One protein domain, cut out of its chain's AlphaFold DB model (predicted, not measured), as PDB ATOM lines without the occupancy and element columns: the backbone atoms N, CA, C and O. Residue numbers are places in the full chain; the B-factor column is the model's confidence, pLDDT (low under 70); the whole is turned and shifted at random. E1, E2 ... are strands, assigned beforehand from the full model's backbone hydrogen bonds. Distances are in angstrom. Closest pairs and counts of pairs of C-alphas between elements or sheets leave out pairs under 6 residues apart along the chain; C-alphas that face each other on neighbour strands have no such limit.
ATOM      1  N   VAL A  14     -57.527 -74.670  14.565       91.56
ATOM      2  CA  VAL A  14     -57.125 -73.264  14.439       91.56
ATOM      3  C   VAL A  14     -58.378 -72.389  14.389       91.56
ATOM      4  O   VAL A  14     -59.171 -72.472  13.453       91.56
ATOM      5  N   SER A  15     -58.587 -71.543  15.395       91.75
ATOM      6  CA  SER A  15     -59.683 -70.565  15.376       91.75
ATOM      7  C   SER A  15     -59.248 -69.292  14.651       91.75
ATOM      8  O   SER A  15     -58.216 -68.717  14.996       91.75
ATOM      9  N   LEU A  16     -60.024 -68.848  13.661       90.25
ATOM     10  CA  LEU A  16     -59.856 -67.547  13.003       90.25
ATOM     11  C   LEU A  16     -61.220 -66.869  12.920       90.25
ATOM     12  O   LEU A  16     -62.142 -67.453  12.359       90.25
ATOM     13  N   ASP A  17     -61.334 -65.671  13.495       89.75
ATOM     14  CA  ASP A  17     -62.601 -64.939  13.655       89.75
ATOM     15  C   ASP A  17     -63.724 -65.810  14.249       89.75
ATOM     16  O   ASP A  17     -64.851 -65.826  13.765       89.75
ATOM     17  N   ASP A  18     -63.383 -66.583  15.287       89.56
ATOM     18  CA  ASP A  18     -64.262 -67.542  15.975       89.56
ATOM     19  C   ASP A  18     -64.813 -68.681  15.094       89.56
ATOM     20  O   ASP A  18     -65.657 -69.473  15.524       89.56
ATOM     21  N   GLU A  19     -64.289 -68.837  13.877       91.06
ATOM     22  CA  GLU A  19     -64.614 -69.948  12.995       91.06
ATOM     23  C   GLU A  19     -63.596 -71.086  13.111       91.06
ATOM     24  O   GLU A  19     -62.382 -70.884  13.196       91.06
ATOM     25  N   ARG A  20     -64.096 -72.328  13.046       89.94
ATOM     26  CA  ARG A  20     -63.251 -73.527  13.059       89.94
ATOM     27  C   ARG A  20     -62.540 -73.677  11.717       89.94
ATOM     28  O   ARG A  20     -63.169 -74.011  10.711       89.94
ATOM     29  N   ARG A  21     -61.227 -73.457  11.699       91.81
ATOM     30  CA  ARG A  21     -60.347 -73.678  10.544       91.81
ATOM     31  C   ARG A  21     -59.331 -74.769  10.879       91.81
ATOM     32  O   ARG A  21     -58.941 -74.889  12.030       91.81
ATOM     33  N   ALA A  22     -58.911 -75.540   9.875       89.44
ATOM     34  CA  ALA A  22     -57.812 -76.514   9.943       89.44
ATOM     35  C   ALA A  22     -57.729 -77.294  11.273       89.44
ATOM     36  O   ALA A  22     -57.062 -76.876  12.222       89.44
ATOM     37  N   GLY A  23     -58.440 -78.413  11.350       89.25
ATOM     38  CA  GLY A  23     -58.604 -79.170  12.587       89.25
ATOM     39  C   GLY A  23     -57.812 -80.466  12.658       89.25
ATOM     40  O   GLY A  23     -57.406 -81.039  11.641       89.25
ATOM     41  N   ALA A  24     -57.706 -80.979  13.887       87.69
ATOM     42  CA  ALA A  24     -57.607 -82.411  14.119       87.69
ATOM     43  C   ALA A  24     -58.635 -83.149  13.254       87.69
ATOM     44  O   ALA A  24     -59.706 -82.624  12.936       87.69
ATOM     45  N   SER A  25     -58.288 -84.370  12.873       88.38
ATOM     46  CA  SER A  25     -59.039 -85.220  11.964       88.38
ATOM     47  C   SER A  25     -58.904 -84.894  10.475       88.38
ATOM     48  O   SER A  25     -59.455 -85.625   9.669       88.38
ATOM     49  N   GLU A  26     -58.179 -83.873  10.030       91.56
ATOM     50  CA  GLU A  26     -57.992 -83.653   8.586       91.56
ATOM     51  C   GLU A  26     -56.923 -84.563   7.950       91.56
ATOM     52  O   GLU A  26     -55.994 -85.019   8.609       91.56
ATOM     53  N   LEU A  27     -57.024 -84.782   6.631       94.50
ATOM     54  CA  LEU A  27     -55.960 -85.389   5.826       94.50
ATOM     55  C   LEU A  27     -55.138 -84.291   5.145       94.50
ATOM     56  O   LEU A  27     -55.656 -83.559   4.297       94.50
ATOM     57  N   TRP A  28     -53.858 -84.187   5.492       95.69
ATOM     58  CA  TRP A  28     -52.917 -83.227   4.917       95.69
ATOM     59  C   TRP A  28     -51.862 -83.930   4.067       95.69
ATOM     60  O   TRP A  28     -51.340 -84.978   4.437       95.69
ATOM     61  N   TYR A  29     -51.492 -83.317   2.944       96.62
ATOM     62  CA  TYR A  29     -50.382 -83.778   2.114       96.62
ATOM     63  C   TYR A  29     -49.128 -83.001   2.494       96.62
ATOM     64  O   TYR A  29     -49.029 -81.819   2.168       96.62
ATOM     65  N   VAL A  30     -48.189 -83.626   3.205       97.44
ATOM     66  CA  VAL A  30     -47.044 -82.911   3.793       97.44
ATOM     67  C   VAL A  30     -45.723 -83.509   3.321       97.44
ATOM     68  O   VAL A  30     -45.448 -84.688   3.527       97.44
ATOM     69  N   ALA A  31     -44.887 -82.704   2.675       97.31
ATOM     70  CA  ALA A  31     -43.555 -83.116   2.243       97.31
ATOM     71  C   ALA A  31     -42.532 -82.988   3.384       97.31
ATOM     72  O   ALA A  31     -42.608 -82.064   4.191       97.31
ATOM     73  N   GLY A  32     -41.547 -83.890   3.426       95.31
ATOM     74  CA  GLY A  32     -40.377 -83.767   4.309       95.31
ATOM     75  C   GLY A  32     -40.597 -84.127   5.783       95.31
ATOM     76  O   GLY A  32     -39.734 -83.844   6.603       95.31
ATOM     77  N   VAL A  33     -41.726 -84.753   6.127       95.25
ATOM     78  CA  VAL A  33     -42.061 -85.136   7.515       95.25
ATOM     79  C   VAL A  33     -41.812 -86.619   7.818       95.25
ATOM     80  O   VAL A  33     -41.729 -87.019   8.972       95.25
ATOM     81  N   CYS A  34     -41.653 -87.455   6.792       96.44
ATOM     82  CA  CYS A  34     -41.248 -88.856   6.926       96.44
ATOM     83  C   CYS A  34     -40.501 -89.315   5.661       96.44
ATOM     84  O   CYS A  34     -40.225 -88.510   4.776       96.44
ATOM     85  N   GLY A  35     -40.187 -90.611   5.546       95.94
ATOM     86  CA  GLY A  35     -39.499 -91.171   4.371       95.94
ATOM     87  C   GLY A  35     -40.321 -91.198   3.071       95.94
ATOM     88  O   GLY A  35     -39.796 -91.587   2.030       95.94
ATOM     89  N   CYS A  36     -41.600 -90.811   3.103       97.62
ATOM     90  CA  CYS A  36     -42.407 -90.663   1.891       97.62
ATOM     91  C   CYS A  36     -42.070 -89.338   1.183       97.62
ATOM     92  O   CYS A  36     -41.895 -88.333   1.869       97.62
ATOM     93  N   PRO A  37     -42.081 -89.276  -0.165       96.62
ATOM     94  CA  PRO A  37     -41.926 -88.006  -0.884       96.62
ATOM     95  C   PRO A  37     -42.958 -86.954  -0.448       96.62
ATOM     96  O   PRO A  37     -42.631 -85.786  -0.251       96.62
ATOM     97  N   VAL A  38     -44.201 -87.402  -0.255       97.69
ATOM     98  CA  VAL A  38     -45.295 -86.655   0.367       97.69
ATOM     99  C   VAL A  38     -46.012 -87.614   1.312       97.69
ATOM    100  O   VAL A  38     -46.380 -88.724   0.915       97.69
ATOM    101  N   ALA A  39     -46.157 -87.213   2.569       97.50
ATOM    102  CA  ALA A  39     -46.926 -87.938   3.563       97.50
ATOM    103  C   ALA A  39     -48.421 -87.672   3.370       97.50
ATOM    104  O   ALA A  39     -48.831 -86.520   3.242       97.50
ATOM    105  N   ASP A  40     -49.215 -88.739   3.417       96.81
ATOM    106  CA  ASP A  40     -50.669 -88.682   3.547       96.81
ATOM    107  C   ASP A  40     -50.952 -88.644   5.062       96.81
ATOM    108  O   ASP A  40     -51.119 -89.684   5.699       96.81
ATOM    109  N   LEU A  41     -50.849 -87.463   5.671       96.00
ATOM    110  CA  LEU A  41     -50.860 -87.280   7.122       96.00
ATOM    111  C   LEU A  41     -52.293 -87.117   7.630       96.00
ATOM    112  O   LEU A  41     -52.934 -86.108   7.343       96.00
ATOM    113  N   VAL A  42     -52.781 -88.078   8.413       95.06
ATOM    114  CA  VAL A  42     -53.986 -87.877   9.225       95.06
ATOM    115  C   VAL A  42     -53.576 -87.075  10.451       95.06
ATOM    116  O   VAL A  42     -52.791 -87.551  11.268       95.06
ATOM    117  N   VAL A  43     -54.076 -85.846  10.543       94.56
ATOM    118  CA  VAL A  43     -53.868 -84.940  11.675       94.56
ATOM    119  C   VAL A  43     -54.652 -85.484  12.857       94.56
ATOM    120  O   VAL A  43     -55.865 -85.658  12.775       94.56
ATOM    121  N   GLU A  44     -53.976 -85.748  13.964       92.94
ATOM    122  CA  GLU A  44     -54.599 -86.289  15.175       92.94
ATOM    123  C   GLU A  44     -54.714 -85.223  16.270       92.94
ATOM    124  O   GLU A  44     -55.592 -85.314  17.124       92.94
ATOM    125  N   GLY A  45     -53.901 -84.167  16.201       92.25
ATOM    126  CA  GLY A  45     -54.083 -82.980  17.024       92.25
ATOM    127  C   GLY A  45     -53.244 -81.792  16.573       92.25
ATOM    128  O   GLY A  45     -52.211 -81.950  15.922       92.25
ATOM    129  N   ILE A  46     -53.702 -80.595  16.929       93.12
ATOM    130  CA  ILE A  46     -52.984 -79.331  16.741       93.12
ATOM    131  C   ILE A  46     -52.258 -78.999  18.045       93.12
ATOM    132  O   ILE A  46     -52.876 -79.009  19.109       93.12
ATOM    133  N   THR A  47     -50.954 -78.744  17.964       92.69
ATOM    134  CA  THR A  47     -50.095 -78.509  19.136       92.69
ATOM    135  C   THR A  47     -49.699 -77.051  19.304       92.69
ATOM    136  O   THR A  47     -49.482 -76.627  20.434       92.69
ATOM    137  N   ASP A  48     -49.616 -76.296  18.208       93.88
ATOM    138  CA  ASP A  48     -49.310 -74.864  18.222       93.88
ATOM    139  C   ASP A  48     -49.828 -74.178  16.946       93.88
ATOM    140  O   ASP A  48     -50.137 -74.839  15.947       93.88
ATOM    141  N   VAL A  49     -49.908 -72.848  16.965       94.12
ATOM    142  CA  VAL A  49     -50.270 -72.004  15.820       94.12
ATOM    143  C   VAL A  49     -49.181 -70.962  15.597       94.12
ATOM    144  O   VAL A  49     -48.814 -70.219  16.502       94.12
ATOM    145  N   ALA A  50     -48.713 -70.853  14.357       92.62
ATOM    146  CA  ALA A  50     -47.719 -69.869  13.950       92.62
ATOM    147  C   ALA A  50     -48.275 -68.941  12.866       92.62
ATOM    148  O   ALA A  50     -49.089 -69.340  12.028       92.62
ATOM    149  N   VAL A  51     -47.796 -67.699  12.850       92.75
ATOM    150  CA  VAL A  51     -48.105 -66.722  11.801       92.75
ATOM    151  C   VAL A  51     -46.802 -66.131  11.273       92.75
ATOM    152  O   VAL A  51     -45.995 -65.622  12.046       92.75
ATOM    153  N   ASP A  52     -46.616 -66.168   9.954       88.81
ATOM    154  CA  ASP A  52     -45.511 -65.503   9.256       88.81
ATOM    155  C   ASP A  52     -46.053 -64.593   8.157       88.81
ATOM    156  O   ASP A  52     -46.593 -65.031   7.132       88.81
ATOM    157  N   GLY A  53     -45.963 -63.288   8.409       91.69
ATOM    158  CA  GLY A  53     -46.596 -62.266   7.592       91.69
ATOM    159  C   GLY A  53     -48.106 -62.488   7.503       91.69
ATOM    160  O   GLY A  53     -48.847 -62.165   8.424       91.69
ATOM    161  N   ARG A  54     -48.566 -63.019   6.366       94.19
ATOM    162  CA  ARG A  54     -49.983 -63.349   6.127       94.19
ATOM    163  C   ARG A  54     -50.259 -64.847   6.130       94.19
ATOM    164  O   ARG A  54     -51.405 -65.232   5.948       94.19
ATOM    165  N   THR A  55     -49.244 -65.688   6.266       95.44
ATOM    166  CA  THR A  55     -49.418 -67.140   6.280       95.44
ATOM    167  C   THR A  55     -49.760 -67.576   7.692       95.44
ATOM    168  O   THR A  55     -49.011 -67.283   8.619       95.44
ATOM    169  N   VAL A  56     -50.874 -68.289   7.843       96.25
ATOM    170  CA  VAL A  56     -51.217 -68.982   9.088       96.25
ATOM    171  C   VAL A  56     -50.778 -70.431   8.933       96.25
ATOM    172  O   VAL A  56     -51.051 -71.060   7.905       96.25
ATOM    173  N   ALA A  57     -50.094 -70.954   9.938       96.81
ATOM    174  CA  ALA A  57     -49.594 -72.315   9.996       96.81
ATOM    175  C   ALA A  57     -49.950 -72.956  11.339       96.81
ATOM    176  O   ALA A  57     -50.195 -72.265  12.325       96.81
ATOM    177  N   ALA A  58     -49.964 -74.279  11.366       95.94
ATOM    178  CA  ALA A  58     -50.192 -75.050  12.574       95.94
ATOM    179  C   ALA A  58     -49.111 -76.114  12.725       95.94
ATOM    180  O   ALA A  58     -48.719 -76.757  11.746       95.94
ATOM    181  N   GLU A  59     -48.647 -76.300  13.952       95.75
ATOM    182  CA  GLU A  59     -47.915 -77.499  14.334       95.75
ATOM    183  C   GLU A  59     -48.924 -78.586  14.696       95.75
ATOM    184  O   GLU A  59     -49.970 -78.329  15.301       95.75
ATOM    185  N   THR A  60     -48.631 -79.813  14.288       94.88
ATOM    186  CA  THR A  60     -49.531 -80.948  14.488       94.88
ATOM    187  C   THR A  60     -48.760 -82.223  14.771       94.88
ATOM    188  O   THR A  60     -47.634 -82.387  14.290       94.88
ATOM    189  N   TYR A  61     -49.391 -83.142  15.499       94.69
ATOM    190  CA  TYR A  61     -49.021 -84.550  15.487       94.69
ATOM    191  C   TYR A  61     -50.053 -85.381  14.712       94.69
ATOM    192  O   TYR A  61     -51.246 -85.069  14.688       94.69
ATOM    193  N   GLY A  62     -49.590 -86.458  14.086       94.88
ATOM    194  CA  GLY A  62     -50.455 -87.362  13.341       94.88
ATOM    195  C   GLY A  62     -49.723 -88.568  12.775       94.88
ATOM    196  O   GLY A  62     -48.527 -88.757  13.012       94.88
ATOM    197  N   THR A  63     -50.435 -89.360  11.979       96.56
ATOM    198  CA  THR A  63     -49.904 -90.589  11.379       96.56
ATOM    199  C   THR A  63     -49.969 -90.533   9.856       96.56
ATOM    200  O   THR A  63     -51.011 -90.251   9.261       96.56
ATOM    201  N   CYS A  64     -48.848 -90.823   9.194       97.25
ATOM    202  CA  CYS A  64     -48.816 -91.000   7.745       97.25
ATOM    203  C   CYS A  64     -49.450 -92.345   7.376       97.25
ATOM    204  O   CYS A  64     -48.854 -93.394   7.618       97.25
ATOM    205  N   ILE A  65     -50.609 -92.345   6.717       96.06
ATOM    206  CA  ILE A  65     -51.313 -93.591   6.354       96.06
ATOM    207  C   ILE A  65     -50.627 -94.369   5.224       96.06
ATOM    208  O   ILE A  65     -50.956 -95.527   4.983       96.06
ATOM    209  N   ARG A  66     -49.651 -93.758   4.536       95.56
ATOM    210  CA  ARG A  66     -48.870 -94.427   3.487       95.56
ATOM    211  C   ARG A  66     -47.814 -95.374   4.054       95.56
ATOM    212  O   ARG A  66     -47.606 -96.444   3.492       95.56
ATOM    213  N   CYS A  67     -47.123 -94.976   5.123       97.62
ATOM    214  CA  CYS A  67     -46.008 -95.747   5.692       97.62
ATOM    215  C   CYS A  67     -46.156 -96.087   7.182       97.62
ATOM    216  O   CYS A  67     -45.298 -96.778   7.722       97.62
ATOM    217  N   GLY A  68     -47.205 -95.603   7.852       97.50
ATOM    218  CA  GLY A  68     -47.465 -95.838   9.275       97.50
ATOM    219  C   GLY A  68     -46.619 -95.002  10.239       97.50
ATOM    220  O   GLY A  68     -46.697 -95.220  11.442       97.50
ATOM    221  N   ALA A  69     -45.801 -94.061   9.754       98.00
ATOM    222  CA  ALA A  69     -44.976 -93.226  10.626       98.00
ATOM    223  C   ALA A  69     -45.834 -92.227  11.419       98.00
ATOM    224  O   ALA A  69     -46.564 -91.438  10.813       98.00
ATOM    225  N   SER A  70     -45.691 -92.222  12.746       97.50
ATOM    226  CA  SER A  70     -46.179 -91.145  13.614       97.50
ATOM    227  C   SER A  70     -45.211 -89.968  13.563       97.50
ATOM    228  O   SER A  70     -43.997 -90.154  13.680       97.50
ATOM    229  N   VAL A  71     -45.734 -88.761  13.367       95.50
ATOM    230  CA  VAL A  71     -44.927 -87.562  13.155       95.50
ATOM    231  C   VAL A  71     -45.483 -86.387  13.940       95.50
ATOM    232  O   VAL A  71     -46.680 -86.124  13.877       95.50
ATOM    233  N   THR A  72     -44.597 -85.642  14.599       95.25
ATOM    234  CA  THR A  72     -44.847 -84.256  15.010       95.25
ATOM    235  C   THR A  72     -44.186 -83.336  13.993       95.25
ATOM    236  O   THR A  72     -43.006 -83.486  13.675       95.25
ATOM    237  N   THR A  73     -44.960 -82.415  13.444       95.44
ATOM    238  CA  THR A  73     -44.525 -81.484  12.402       95.44
ATOM    239  C   THR A  73     -44.082 -80.158  13.014       95.44
ATOM    240  O   THR A  73     -44.571 -79.768  14.070       95.44
ATOM    241  N   GLY A  74     -43.174 -79.450  12.337       94.56
ATOM    242  CA  GLY A  74     -43.052 -78.000  12.525       94.56
ATOM    243  C   GLY A  74     -44.221 -77.259  11.855       94.56
ATOM    244  O   GLY A  74     -45.131 -77.911  11.344       94.56
ATOM    245  N   PRO A  75     -44.192 -75.918  11.772       96.38
ATOM    246  CA  PRO A  75     -45.317 -75.143  11.253       96.38
ATOM    247  C   PRO A  75     -45.690 -75.532   9.820       96.38
ATOM    248  O   PRO A  75     -44.930 -75.286   8.879       96.38
ATOM    249  N   VAL A  76     -46.873 -76.125   9.646       96.75
ATOM    250  CA  VAL A  76     -47.447 -76.482   8.345       96.75
ATOM    251  C   VAL A  76     -48.475 -75.418   7.952       96.75
ATOM    252  O   VAL A  76     -49.443 -75.222   8.686       96.75
ATOM    253  N   PRO A  77     -48.328 -74.741   6.800       96.62
ATOM    254  CA  PRO A  77     -49.298 -73.746   6.351       96.62
ATOM    255  C   PRO A  77     -50.720 -74.314   6.250       96.62
ATOM    256  O   PRO A  77     -50.926 -75.395   5.698       96.62
ATOM    257  N   VAL A  78     -51.705 -73.568   6.753       96.06
ATOM    258  CA  VAL A  78     -53.137 -73.921   6.700       96.06
ATOM    259  C   VAL A  78     -53.954 -72.946   5.851       96.06
ATOM    260  O   VAL A  78     -55.011 -73.302   5.331       96.06
ATOM    261  N   GLY A  79     -53.441 -71.735   5.640       95.88
ATOM    262  CA  GLY A  79     -54.059 -70.739   4.774       95.88
ATOM    263  C   GLY A  79     -53.375 -69.385   4.872       95.88
ATOM    264  O   GLY A  79     -52.255 -69.272   5.384       95.88
ATOM    265  N   ARG A  80     -54.036 -68.353   4.348       95.81
ATOM    266  CA  ARG A  80     -53.513 -66.986   4.317       95.81
ATOM    267  C   ARG A  80     -54.564 -65.957   4.704       95.81
ATOM    268  O   ARG A  80     -55.733 -66.089   4.364       95.81
ATOM    269  N   LEU A  81     -54.112 -64.896   5.357       95.06
ATOM    270  CA  LEU A  81     -54.892 -63.690   5.597       95.06
ATOM    271  C   LEU A  81     -54.953 -62.852   4.311       95.06
ATOM    272  O   LEU A  81     -53.919 -62.496   3.734       95.06
ATOM    273  N   VAL A  82     -56.165 -62.521   3.871       95.06
ATOM    274  CA  VAL A  82     -56.436 -61.714   2.674       95.06
ATOM    275  C   VAL A  82     -57.422 -60.609   3.036       95.06
ATOM    276  O   VAL A  82     -58.603 -60.851   3.274       95.06
ATOM    277  N   GLY A  83     -56.930 -59.368   3.097       91.75
ATOM    278  CA  GLY A  83     -57.724 -58.241   3.584       91.75
ATOM    279  C   GLY A  83     -58.139 -58.459   5.040       91.75
ATOM    280  O   GLY A  83     -57.275 -58.578   5.903       91.75
ATOM    281  N   ALA A  84     -59.449 -58.518   5.281       89.81
ATOM    282  CA  ALA A  84     -60.044 -58.808   6.586       89.81
ATOM    283  C   ALA A  84     -60.536 -60.263   6.719       89.81
ATOM    284  O   ALA A  84     -61.304 -60.551   7.624       89.81
ATOM    285  N   GLY A  85     -60.167 -61.155   5.791       92.38
ATOM    286  CA  GLY A  85     -60.626 -62.545   5.785       92.38
ATOM    287  C   GLY A  85     -59.493 -63.565   5.735       92.38
ATOM    288  O   GLY A  85     -58.309 -63.226   5.639       92.38
ATOM    289  N   PHE A  86     -59.886 -64.838   5.754       95.00
ATOM    290  CA  PHE A  86     -58.990 -65.987   5.682       95.00
ATOM    291  C   PHE A  86     -59.304 -66.868   4.470       95.00
ATOM    292  O   PHE A  86     -60.430 -67.337   4.295       95.00
ATOM    293  N   GLU A  87     -58.280 -67.143   3.664       95.88
ATOM    294  CA  GLU A  87     -58.337 -68.095   2.558       95.88
ATOM    295  C   GLU A  87     -57.628 -69.402   2.951       95.88
ATOM    296  O   GLU A  87     -56.403 -69.405   3.131       95.88
ATOM    297  N   PRO A  88     -58.357 -70.527   3.092       94.81
ATOM    298  CA  PRO A  88     -57.747 -71.813   3.399       94.81
ATOM    299  C   PRO A  88     -56.939 -72.332   2.209       94.81
ATOM    300  O   PRO A  88     -57.261 -72.067   1.046       94.81
ATOM    301  N   LEU A  89     -55.918 -73.144   2.483       93.75
ATOM    302  CA  LEU A  89     -55.283 -73.913   1.418       93.75
ATOM    303  C   LEU A  89     -56.276 -74.897   0.793       93.75
ATOM    304  O   LEU A  89     -57.129 -75.473   1.468       93.75
ATOM    305  N   ALA A  90     -56.123 -75.138  -0.510       92.38
ATOM    306  CA  ALA A  90     -56.895 -76.160  -1.199       92.38
ATOM    307  C   ALA A  90     -56.687 -77.535  -0.538       92.38
ATOM    308  O   ALA A  90     -55.566 -77.895  -0.182       92.38
TER     309      ALA A  90
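Overview. This is residues 14 to 90 of the 105 residues of an uncharacterized protein of Halobonum sp. NJ-3-1 (UniProt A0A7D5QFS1). A long, bent and strongly twisted hairpin, E4 and E5, runs through the length of the model as its spine, with E3 and E6 beside it toward one end and E7 and E8 toward the other. A separate small hairpin, E1 and E2, packs loosely over the half that holds E7 and E8. The printed part has 77 residues, with eight named strands, E1 to E8, in order along it and no named helix: the class is all strand. E1 and E2 form a two-stranded antiparallel sheet; the other six form a branched sheet whose neighbours are antiparallel. The whole is compact, with a radius of gyration of the C-alphas of 12.5 A, and only just elongated, spanning 39 by 20 by 19 A.

Arrangement. E1, residues 14 to 16, and E2, residues 19 to 23, form a hairpin, with N 14 and O 21 at 2.9 A. E3, residues 27 to 30, is an edge strand in a hairpin with E4, residues 39 to 52, with N 28 and O 41 at 2.8 A. The closest C-alphas of E2 and E4 are those of Gly 23 and Ile 46, 7.0 A apart. E4 bends by 105 degrees at residue 45. On the other side of E4 from E3 lies E5, residues 55 to 64, its hairpin partner, with N 50 and O 57 at 2.9 A. E5 bends by 75 degrees at residue 61, and its pairing is staggered. On the other side of E5 from E4 lie E6, residues 70 to 72, with N 62 and O 71 at 2.9 A, and E7, residues 76 to 82, with N 58 and O 76 at 2.9 A. E7 forms a hairpin with the edge strand E8, residues 85 to 88, with N 80 and O 87 at 2.9 A. The closest C-alphas of E2 and E7 are those of Ala 22 and Val 78, 6.3 A apart. E1 and E7 are apart, and so are E4 and E8.

Along the chain. E1 begins at C-alpha 14 (-57.125, -73.264, 14.439). E2 measures 11.0 A from first to last C-alpha, E4 23.2 A, E5 23.9 A and E7 18.2 A. E4 begins at C-alpha 39 (-46.926, -87.938, 3.563), and E8 ends at C-alpha 88 (-57.747, -71.813, 3.399).

Size, cuts and confidence. The C-alphas farthest apart are those of Cys 67 and Ala 84, 39.5 A. The printed part has no cut. The link from E3 to E4, 8 residues, is short; the other links between named strands are tight. The mean pLDDT of the printed part is 94.3, and no printed residue is under 70.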